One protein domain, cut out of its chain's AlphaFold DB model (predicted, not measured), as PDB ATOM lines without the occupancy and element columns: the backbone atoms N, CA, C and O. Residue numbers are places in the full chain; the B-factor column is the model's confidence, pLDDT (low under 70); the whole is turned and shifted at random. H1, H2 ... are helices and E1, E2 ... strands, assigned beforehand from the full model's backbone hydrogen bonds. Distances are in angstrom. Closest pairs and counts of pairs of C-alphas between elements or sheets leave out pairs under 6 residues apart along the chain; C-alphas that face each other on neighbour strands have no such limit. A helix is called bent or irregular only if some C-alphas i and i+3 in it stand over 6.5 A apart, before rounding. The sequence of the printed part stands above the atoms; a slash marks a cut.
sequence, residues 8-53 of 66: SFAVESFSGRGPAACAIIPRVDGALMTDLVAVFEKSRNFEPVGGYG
ATOM      1  N   SER A   8     -21.693 -18.826  85.936       95.31
ATOM      2  CA  SER A   8     -20.527 -18.532  85.105       95.31
ATOM      3  C   SER A   8     -19.572 -19.729  85.065       95.31
ATOM      4  O   SER A   8     -19.829 -20.768  85.676       95.31
ATOM      5  N   PHE A   9     -18.484 -19.633  84.301       94.31
ATOM      6  CA  PHE A   9     -17.511 -20.716  84.147       94.31
ATOM      7  C   PHE A   9     -16.089 -20.175  84.273       94.31
ATOM      8  O   PHE A   9     -15.750 -19.159  83.667       94.31
ATOM      9  N   ALA A  10     -15.256 -20.871  85.043       92.62
ATOM     10  CA  ALA A  10     -13.818 -20.650  85.106       92.62
ATOM     11  C   ALA A  10     -13.089 -21.644  84.202       92.62
ATOM     12  O   ALA A  10     -13.504 -22.796  84.078       92.62
ATOM     13  N   VAL A  11     -11.993 -21.193  83.595       91.94
ATOM     14  CA  VAL A  11     -11.053 -22.056  82.879       91.94
ATOM     15  C   VAL A  11      -9.771 -22.106  83.694       91.94
ATOM     16  O   VAL A  11      -9.121 -21.080  83.881       91.94
ATOM     17  N   GLU A  12      -9.425 -23.287  84.194       89.00
ATOM     18  CA  GLU A  12      -8.284 -23.487  85.089       89.00
ATOM     19  C   GLU A  12      -7.369 -24.593  84.563       89.00
ATOM     20  O   GLU A  12      -7.809 -25.523  83.884       89.00
ATOM     21  N   SER A  13      -6.070 -24.493  84.849       85.75
ATOM     22  CA  SER A  13      -5.120 -25.542  84.480       85.75
ATOM     23  C   SER A  13      -5.429 -26.833  85.237       85.75
ATOM     24  O   SER A  13      -5.534 -26.848  86.459       85.75
ATOM     25  N   PHE A  14      -5.528 -27.933  84.500       82.50
ATOM     26  CA  PHE A  14      -5.769 -29.268  85.019       82.50
ATOM     27  C   PHE A  14      -4.484 -30.095  84.944       82.50
ATOM     28  O   PHE A  14      -4.002 -30.435  83.860       82.50
ATOM     29  N   SER A  15      -3.940 -30.440  86.112       72.88
ATOM     30  CA  SER A  15      -2.752 -31.283  86.270       72.88
ATOM     31  C   SER A  15      -3.127 -32.697  86.737       72.88
ATOM     32  O   SER A  15      -2.782 -33.113  87.842       72.88
ATOM     33  N   GLY A  16      -3.888 -33.429  85.917       69.88
ATOM     34  CA  GLY A  16      -4.162 -34.858  86.134       69.88
ATOM     35  C   GLY A  16      -3.002 -35.769  85.700       69.88
ATOM     36  O   GLY A  16      -1.926 -35.301  85.332       69.88
ATOM     37  N   ARG A  17      -3.217 -37.096  85.683       60.12
ATOM     38  CA  ARG A  17      -2.281 -38.055  85.053       60.12
ATOM     39  C   ARG A  17      -2.378 -37.947  83.524       60.12
ATOM     40  O   ARG A  17      -3.029 -38.767  82.886       60.12
ATOM     41  N   GLY A  18      -1.787 -36.914  82.933       66.38
ATOM     42  CA  GLY A  18      -1.843 -36.673  81.491       66.38
ATOM     43  C   GLY A  18      -1.142 -35.381  81.068       66.38
ATOM     44  O   GLY A  18      -0.555 -34.703  81.913       66.38
ATOM     45  N   PRO A  19      -1.169 -35.040  79.767       69.06
ATOM     46  CA  PRO A  19      -0.661 -33.760  79.283       69.06
ATOM     47  C   PRO A  19      -1.395 -32.593  79.950       69.06
ATOM     48  O   PRO A  19      -2.551 -32.731  80.357       69.06
ATOM     49  N   ALA A  20      -0.721 -31.441  80.038       78.81
ATOM     50  CA  ALA A  20      -1.317 -30.219  80.561       78.81
ATOM     51  C   ALA A  20      -2.634 -29.927  79.830       78.81
ATOM     52  O   ALA A  20      -2.661 -29.803  78.602       78.81
ATOM     53  N   ALA A  21      -3.719 -29.849  80.596       84.94
ATOM     54  CA  ALA A  21      -5.055 -29.639  80.068       84.94
ATOM     55  C   ALA A  21      -5.737 -28.456  80.759       84.94
ATOM     56  O   ALA A  21      -5.241 -27.940  81.758       84.94
ATOM     57  N   CYS A  22      -6.867 -28.015  80.218       88.88
ATOM     58  CA  CYS A  22      -7.725 -27.015  80.847       88.88
ATOM     59  C   CYS A  22      -9.035 -27.657  81.302       88.88
ATOM     60  O   CYS A  22      -9.700 -28.350  80.529       88.88
ATOM     61  N   ALA A  23      -9.405 -27.396  82.551       89.31
ATOM     62  CA  ALA A  23     -10.705 -27.710  83.114       89.31
ATOM     63  C   ALA A  23     -11.640 -26.503  82.991       89.31
ATOM     64  O   ALA A  23     -11.240 -25.369  83.244       89.31
ATOM     65  N   ILE A  24     -12.893 -26.762  82.637       91.50
ATOM     66  CA  ILE A  24     -14.000 -25.811  82.687       91.50
ATOM     67  C   ILE A  24     -14.807 -26.113  83.946       91.50
ATOM     68  O   ILE A  24     -15.452 -27.161  84.030       91.50
ATOM     69  N   ILE A  25     -14.786 -25.203  84.916       91.75
ATOM     70  CA  ILE A  25     -15.412 -25.383  86.230       91.75
ATOM     71  C   ILE A  25     -16.580 -24.397  86.371       91.75
ATOM     72  O   ILE A  25     -16.370 -23.192  86.218       91.75
ATOM     73  N   PRO A  26     -17.809 -24.857  86.664       92.19
ATOM     74  CA  PRO A  26     -18.927 -23.954  86.913       92.19
ATOM     75  C   PRO A  26     -18.696 -23.092  88.156       92.19
ATOM     76  O   PRO A  26     -18.136 -23.557  89.152       92.19
ATOM     77  N   ARG A  27     -19.197 -21.861  88.114       94.12
ATOM     78  CA  ARG A  27     -19.304 -20.949  89.248       94.12
ATOM     79  C   ARG A  27     -20.760 -20.605  89.492       94.12
ATOM     80  O   ARG A  27     -21.453 -20.205  88.561       94.12
ATOM     81  N   VAL A  28     -21.198 -20.746  90.736       93.31
ATOM     82  CA  VAL A  28     -22.522 -20.312  91.186       93.31
ATOM     83  C   VAL A  28     -22.314 -19.133  92.115       93.31
ATOM     84  O   VAL A  28     -21.603 -19.257  93.112       93.31
ATOM     85  N   ASP A  29     -22.882 -17.985  91.756       94.25
ATOM     86  CA  ASP A  29     -22.773 -16.749  92.539       94.25
ATOM     87  C   ASP A  29     -21.305 -16.384  92.864       94.25
ATOM     88  O   ASP A  29     -20.957 -15.945  93.959       94.25
ATOM     89  N   GLY A  30     -20.412 -16.614  91.892       93.12
ATOM     90  CA  GLY A  30     -18.972 -16.353  91.989       93.12
ATOM     91  C   GLY A  30     -18.136 -17.444  92.673       93.12
ATOM     92  O   GLY A  30     -16.913 -17.429  92.522       93.12
ATOM     93  N   ALA A  31     -18.752 -18.412  93.359       92.94
ATOM     94  CA  ALA A  31     -18.057 -19.526  94.006       92.94
ATOM     95  C   ALA A  31     -17.901 -20.721  93.057       92.94
ATOM     96  O   ALA A  31     -18.849 -21.082  92.359       92.94
ATOM     97  N   LEU A  32     -16.729 -21.365  93.038       91.06
ATOM     98  CA  LEU A  32     -16.531 -22.588  92.258       91.06
ATOM     99  C   LEU A  32     -17.443 -23.698  92.784       91.06
ATOM    100  O   LEU A  32     -17.527 -23.948  93.987       91.06
ATOM    101  N   MET A  33     -18.094 -24.410  91.867       89.19
ATOM    102  CA  MET A  33     -18.972 -25.525  92.212       89.19
ATOM    103  C   MET A  33     -18.225 -26.620  92.991       89.19
ATOM    104  O   MET A  33     -18.803 -27.227  93.888       89.19
ATOM    105  N   THR A  34     -16.936 -26.838  92.709       87.19
ATOM    106  CA  THR A  34     -16.061 -27.748  93.475       87.19
ATOM    107  C   THR A  34     -16.056 -27.435  94.961       87.19
ATOM    108  O   THR A  34     -16.150 -28.344  95.785       87.19
ATOM    109  N   ASP A  35     -15.968 -26.150  95.298       89.19
ATOM    110  CA  ASP A  35     -15.843 -25.683  96.672       89.19
ATOM    111  C   ASP A  35     -17.183 -25.823  97.389       89.19
ATOM    112  O   ASP A  35     -17.241 -26.314  98.515       89.19
ATOM    113  N   LEU A  36     -18.275 -25.467  96.703       90.94
ATOM    114  CA  LEU A  36     -19.636 -25.630  97.213       90.94
ATOM    115  C   LEU A  36     -19.946 -27.096  97.531       90.94
ATOM    116  O   LEU A  36     -20.474 -27.399  98.602       90.94
ATOM    117  N   VAL A  37     -19.575 -28.016  96.636       88.69
ATOM    118  CA  VAL A  37     -19.774 -29.451  96.863       88.69
ATOM    119  C   VAL A  37     -18.870 -29.966  97.981       88.69
ATOM    120  O   VAL A  37     -19.351 -30.691  98.848       88.69
ATOM    121  N   ALA A  38     -17.605 -29.543  98.044       88.19
ATOM    122  CA  ALA A  38     -16.705 -29.943  99.125       88.19
ATOM    123  C   ALA A  38     -17.210 -29.479 100.503       88.19
ATOM    124  O   ALA A  38     -17.134 -30.227 101.478       88.19
ATOM    125  N   VAL A  39     -17.748 -28.257 100.600       90.50
ATOM    126  CA  VAL A  39     -18.393 -27.748 101.823       90.50
ATOM    127  C   VAL A  39     -19.612 -28.595 102.182       90.50
ATOM    128  O   VAL A  39     -19.767 -28.988 103.341       90.50
ATOM    129  N   PHE A  40     -20.454 -28.919 101.198       90.56
ATOM    130  CA  PHE A  40     -21.619 -29.771 101.408       90.56
ATOM    131  C   PHE A  40     -21.221 -31.169 101.902       90.56
ATOM    132  O   PHE A  40     -21.732 -31.611 102.926       90.56
ATOM    133  N   GLU A  41     -20.281 -31.846 101.247       90.69
ATOM    134  CA  GLU A  41     -19.816 -33.184 101.628       90.69
ATOM    135  C   GLU A  41     -19.234 -33.203 103.046       90.69
ATOM    136  O   GLU A  41     -19.646 -34.022 103.873       90.69
ATOM    137  N   LYS A  42     -18.377 -32.230 103.382       90.25
ATOM    138  CA  LYS A  42     -17.839 -32.071 104.743       90.25
ATOM    139  C   LYS A  42     -18.943 -31.874 105.782       90.25
ATOM    140  O   LYS A  42     -18.884 -32.476 106.850       90.25
ATOM    141  N   SER A  43     -19.988 -31.102 105.467       94.25
ATOM    142  CA  SER A  43     -21.141 -30.904 106.366       94.25
ATOM    143  C   SER A  43     -21.927 -32.192 106.645       94.25
ATOM    144  O   SER A  43     -22.682 -32.274 107.614       94.25
ATOM    145  N   ARG A  44     -21.746 -33.213 105.798       93.12
ATOM    146  CA  ARG A  44     -22.364 -34.538 105.913       93.12
ATOM    147  C   ARG A  44     -21.406 -35.589 106.483       93.12
ATOM    148  O   ARG A  44     -21.788 -36.752 106.553       93.12
ATOM    149  N   ASN A  45     -20.213 -35.185 106.936       92.69
ATOM    150  CA  ASN A  45     -19.124 -36.067 107.375       92.69
ATOM    151  C   ASN A  45     -18.640 -37.028 106.278       92.69
ATOM    152  O   ASN A  45     -18.221 -38.149 106.566       92.69
ATOM    153  N   PHE A  46     -18.724 -36.605 105.017       89.38
ATOM    154  CA  PHE A  46     -18.109 -37.317 103.902       89.38
ATOM    155  C   PHE A  46     -16.704 -36.775 103.644       89.38
ATOM    156  O   PHE A  46     -16.438 -35.595 103.875       89.38
ATOM    157  N   GLU A  47     -15.825 -37.642 103.142       81.50
ATOM    158  CA  GLU A  47     -14.489 -37.258 102.690       81.50
ATOM    159  C   GLU A  47     -14.559 -36.868 101.206       81.50
ATOM    160  O   GLU A  47     -14.863 -37.731 100.372       81.50
ATOM    161  N   PRO A  48     -14.300 -35.599 100.841       76.50
ATOM    162  CA  PRO A  48     -14.306 -35.183  99.447       76.50
ATOM    163  C   PRO A  48     -13.167 -35.876  98.702       76.50
ATOM    164  O   PRO A  48     -11.994 -35.582  98.920       76.50
ATOM    165  N   VAL A  49     -13.497 -36.777  97.778       68.06
ATOM    166  CA  VAL A  49     -12.493 -37.610  97.084       68.06
ATOM    167  C   VAL A  49     -11.659 -36.802  96.071       68.06
ATOM    168  O   VAL A  49     -10.745 -37.334  95.452       68.06
ATOM    169  N   GLY A  50     -11.931 -35.500  95.911       62.69
ATOM    170  CA  GLY A  50     -11.272 -34.652  94.920       62.69
ATOM    171  C   GLY A  50     -11.625 -35.127  93.511       62.69
ATOM    172  O   GLY A  50     -10.914 -35.919  92.907       62.69
ATOM    173  N   GLY A  51     -12.765 -34.676  92.986       61.81
ATOM    174  CA  GLY A  51     -13.274 -35.211  91.716       61.81
ATOM    175  C   GLY A  51     -14.184 -34.289  90.918       61.81
ATOM    176  O   GLY A  51     -14.395 -34.531  89.736       61.81
ATOM    177  N   TYR A  52     -14.667 -33.188  91.493       64.81
ATOM    178  CA  TYR A  52     -15.539 -32.255  90.776       64.81
ATOM    179  C   TYR A  52     -14.756 -31.293  89.872       64.81
ATOM    180  O   TYR A  52     -15.199 -30.170  89.669       64.81
ATOM    181  N   GLY A  53     -13.595 -31.712  89.349       66.88
ATOM    182  CA  GLY A  53     -12.577 -30.903  88.659       66.88
ATOM    183  C   GLY A  53     -12.993 -30.305  87.313       66.88
ATOM    184  O   GLY A  53     -12.152 -30.116  86.441       66.88
TER     185      GLY A  53
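This is residues 8 to 53 of the 66 residues of an uncharacterized protein of Candidatus Sulfopaludibacter sp. SbA4 (UniProt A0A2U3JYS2). A two-stranded hairpin, E1 and E2, makes one arm of a wide, flat V, and the helix H1 makes the other; the two arms meet where the end of E2 lies near the first residues of H1. The stretch after H1, residues 44 to 53, folds back from the far end of the helix towards the hairpin. The printed part has 46 residues with two named strands and one named helix, in the order E1, E2, H1 along the chain; the sheet is E1 - E2, antiparallel, and the class is mixed, helices and strands. The whole is loose, with a radius of gyration of the C-alphas of 11.9 A, and its C-alphas span 34 by 26 by 7 A.

The sheet is formed by E1, residues 8 to 14, and E2, residues 21 to 28, which are antiparallel with an angle of 150 degrees between their directions, and form a hairpin. Their C-alphas face each other from 8 and 27, 4.9 A apart, to 14 and 21, 5.0 A apart. Across the pair, N 10 and O 25 are within hydrogen-bond range at 2.8 A, and so are N 27 and O 8 at 2.7 A. Beyond E2, its residues 27 to 28 also make a short antiparallel pairing with residues 31 to 32. A tight link of 4 residues then leads to H1, residues 33 to 43. E2 and H1 have 4 pairs of C-alphas within 8 A, the closest being those of Arg 27 and Met 33, 5.5 A apart, while their centres are 15.4 A apart. E1 and H1 are apart. In H1 every O i to N i+4 pair is within hydrogen-bond range.

E2, from Ala 21 to Val 28, is the longest strand by residues and measures 22.7 A from first to last C-alpha. E1, from Ser 8 to Phe 14, measures 18.3 A and begins at C-alpha 8, at (-20.527, -18.532, 85.105). H1, from Met 33 to Ser 43, measures 15.3 A; its C-alpha 33 is at (-18.972, -25.525, 92.212) and its C-alpha 43 at (-21.141, -30.904, 106.366). It is not bent.

The outline is flat, and the two C-alphas farthest apart in the domain are those of Pro 19 and Arg 44, at 34.4 A. The first and last printed C-alphas, those of Ser 8 and Gly 53, are 15.1 A apart. The printed part has no cut. The link from E1 to E2, 6 residues, is short, and no link is long. The mean pLDDT of the printed part is 84.6; the model's confidence is low, under 70, at residues 16 to 19 and residues 49 to 53.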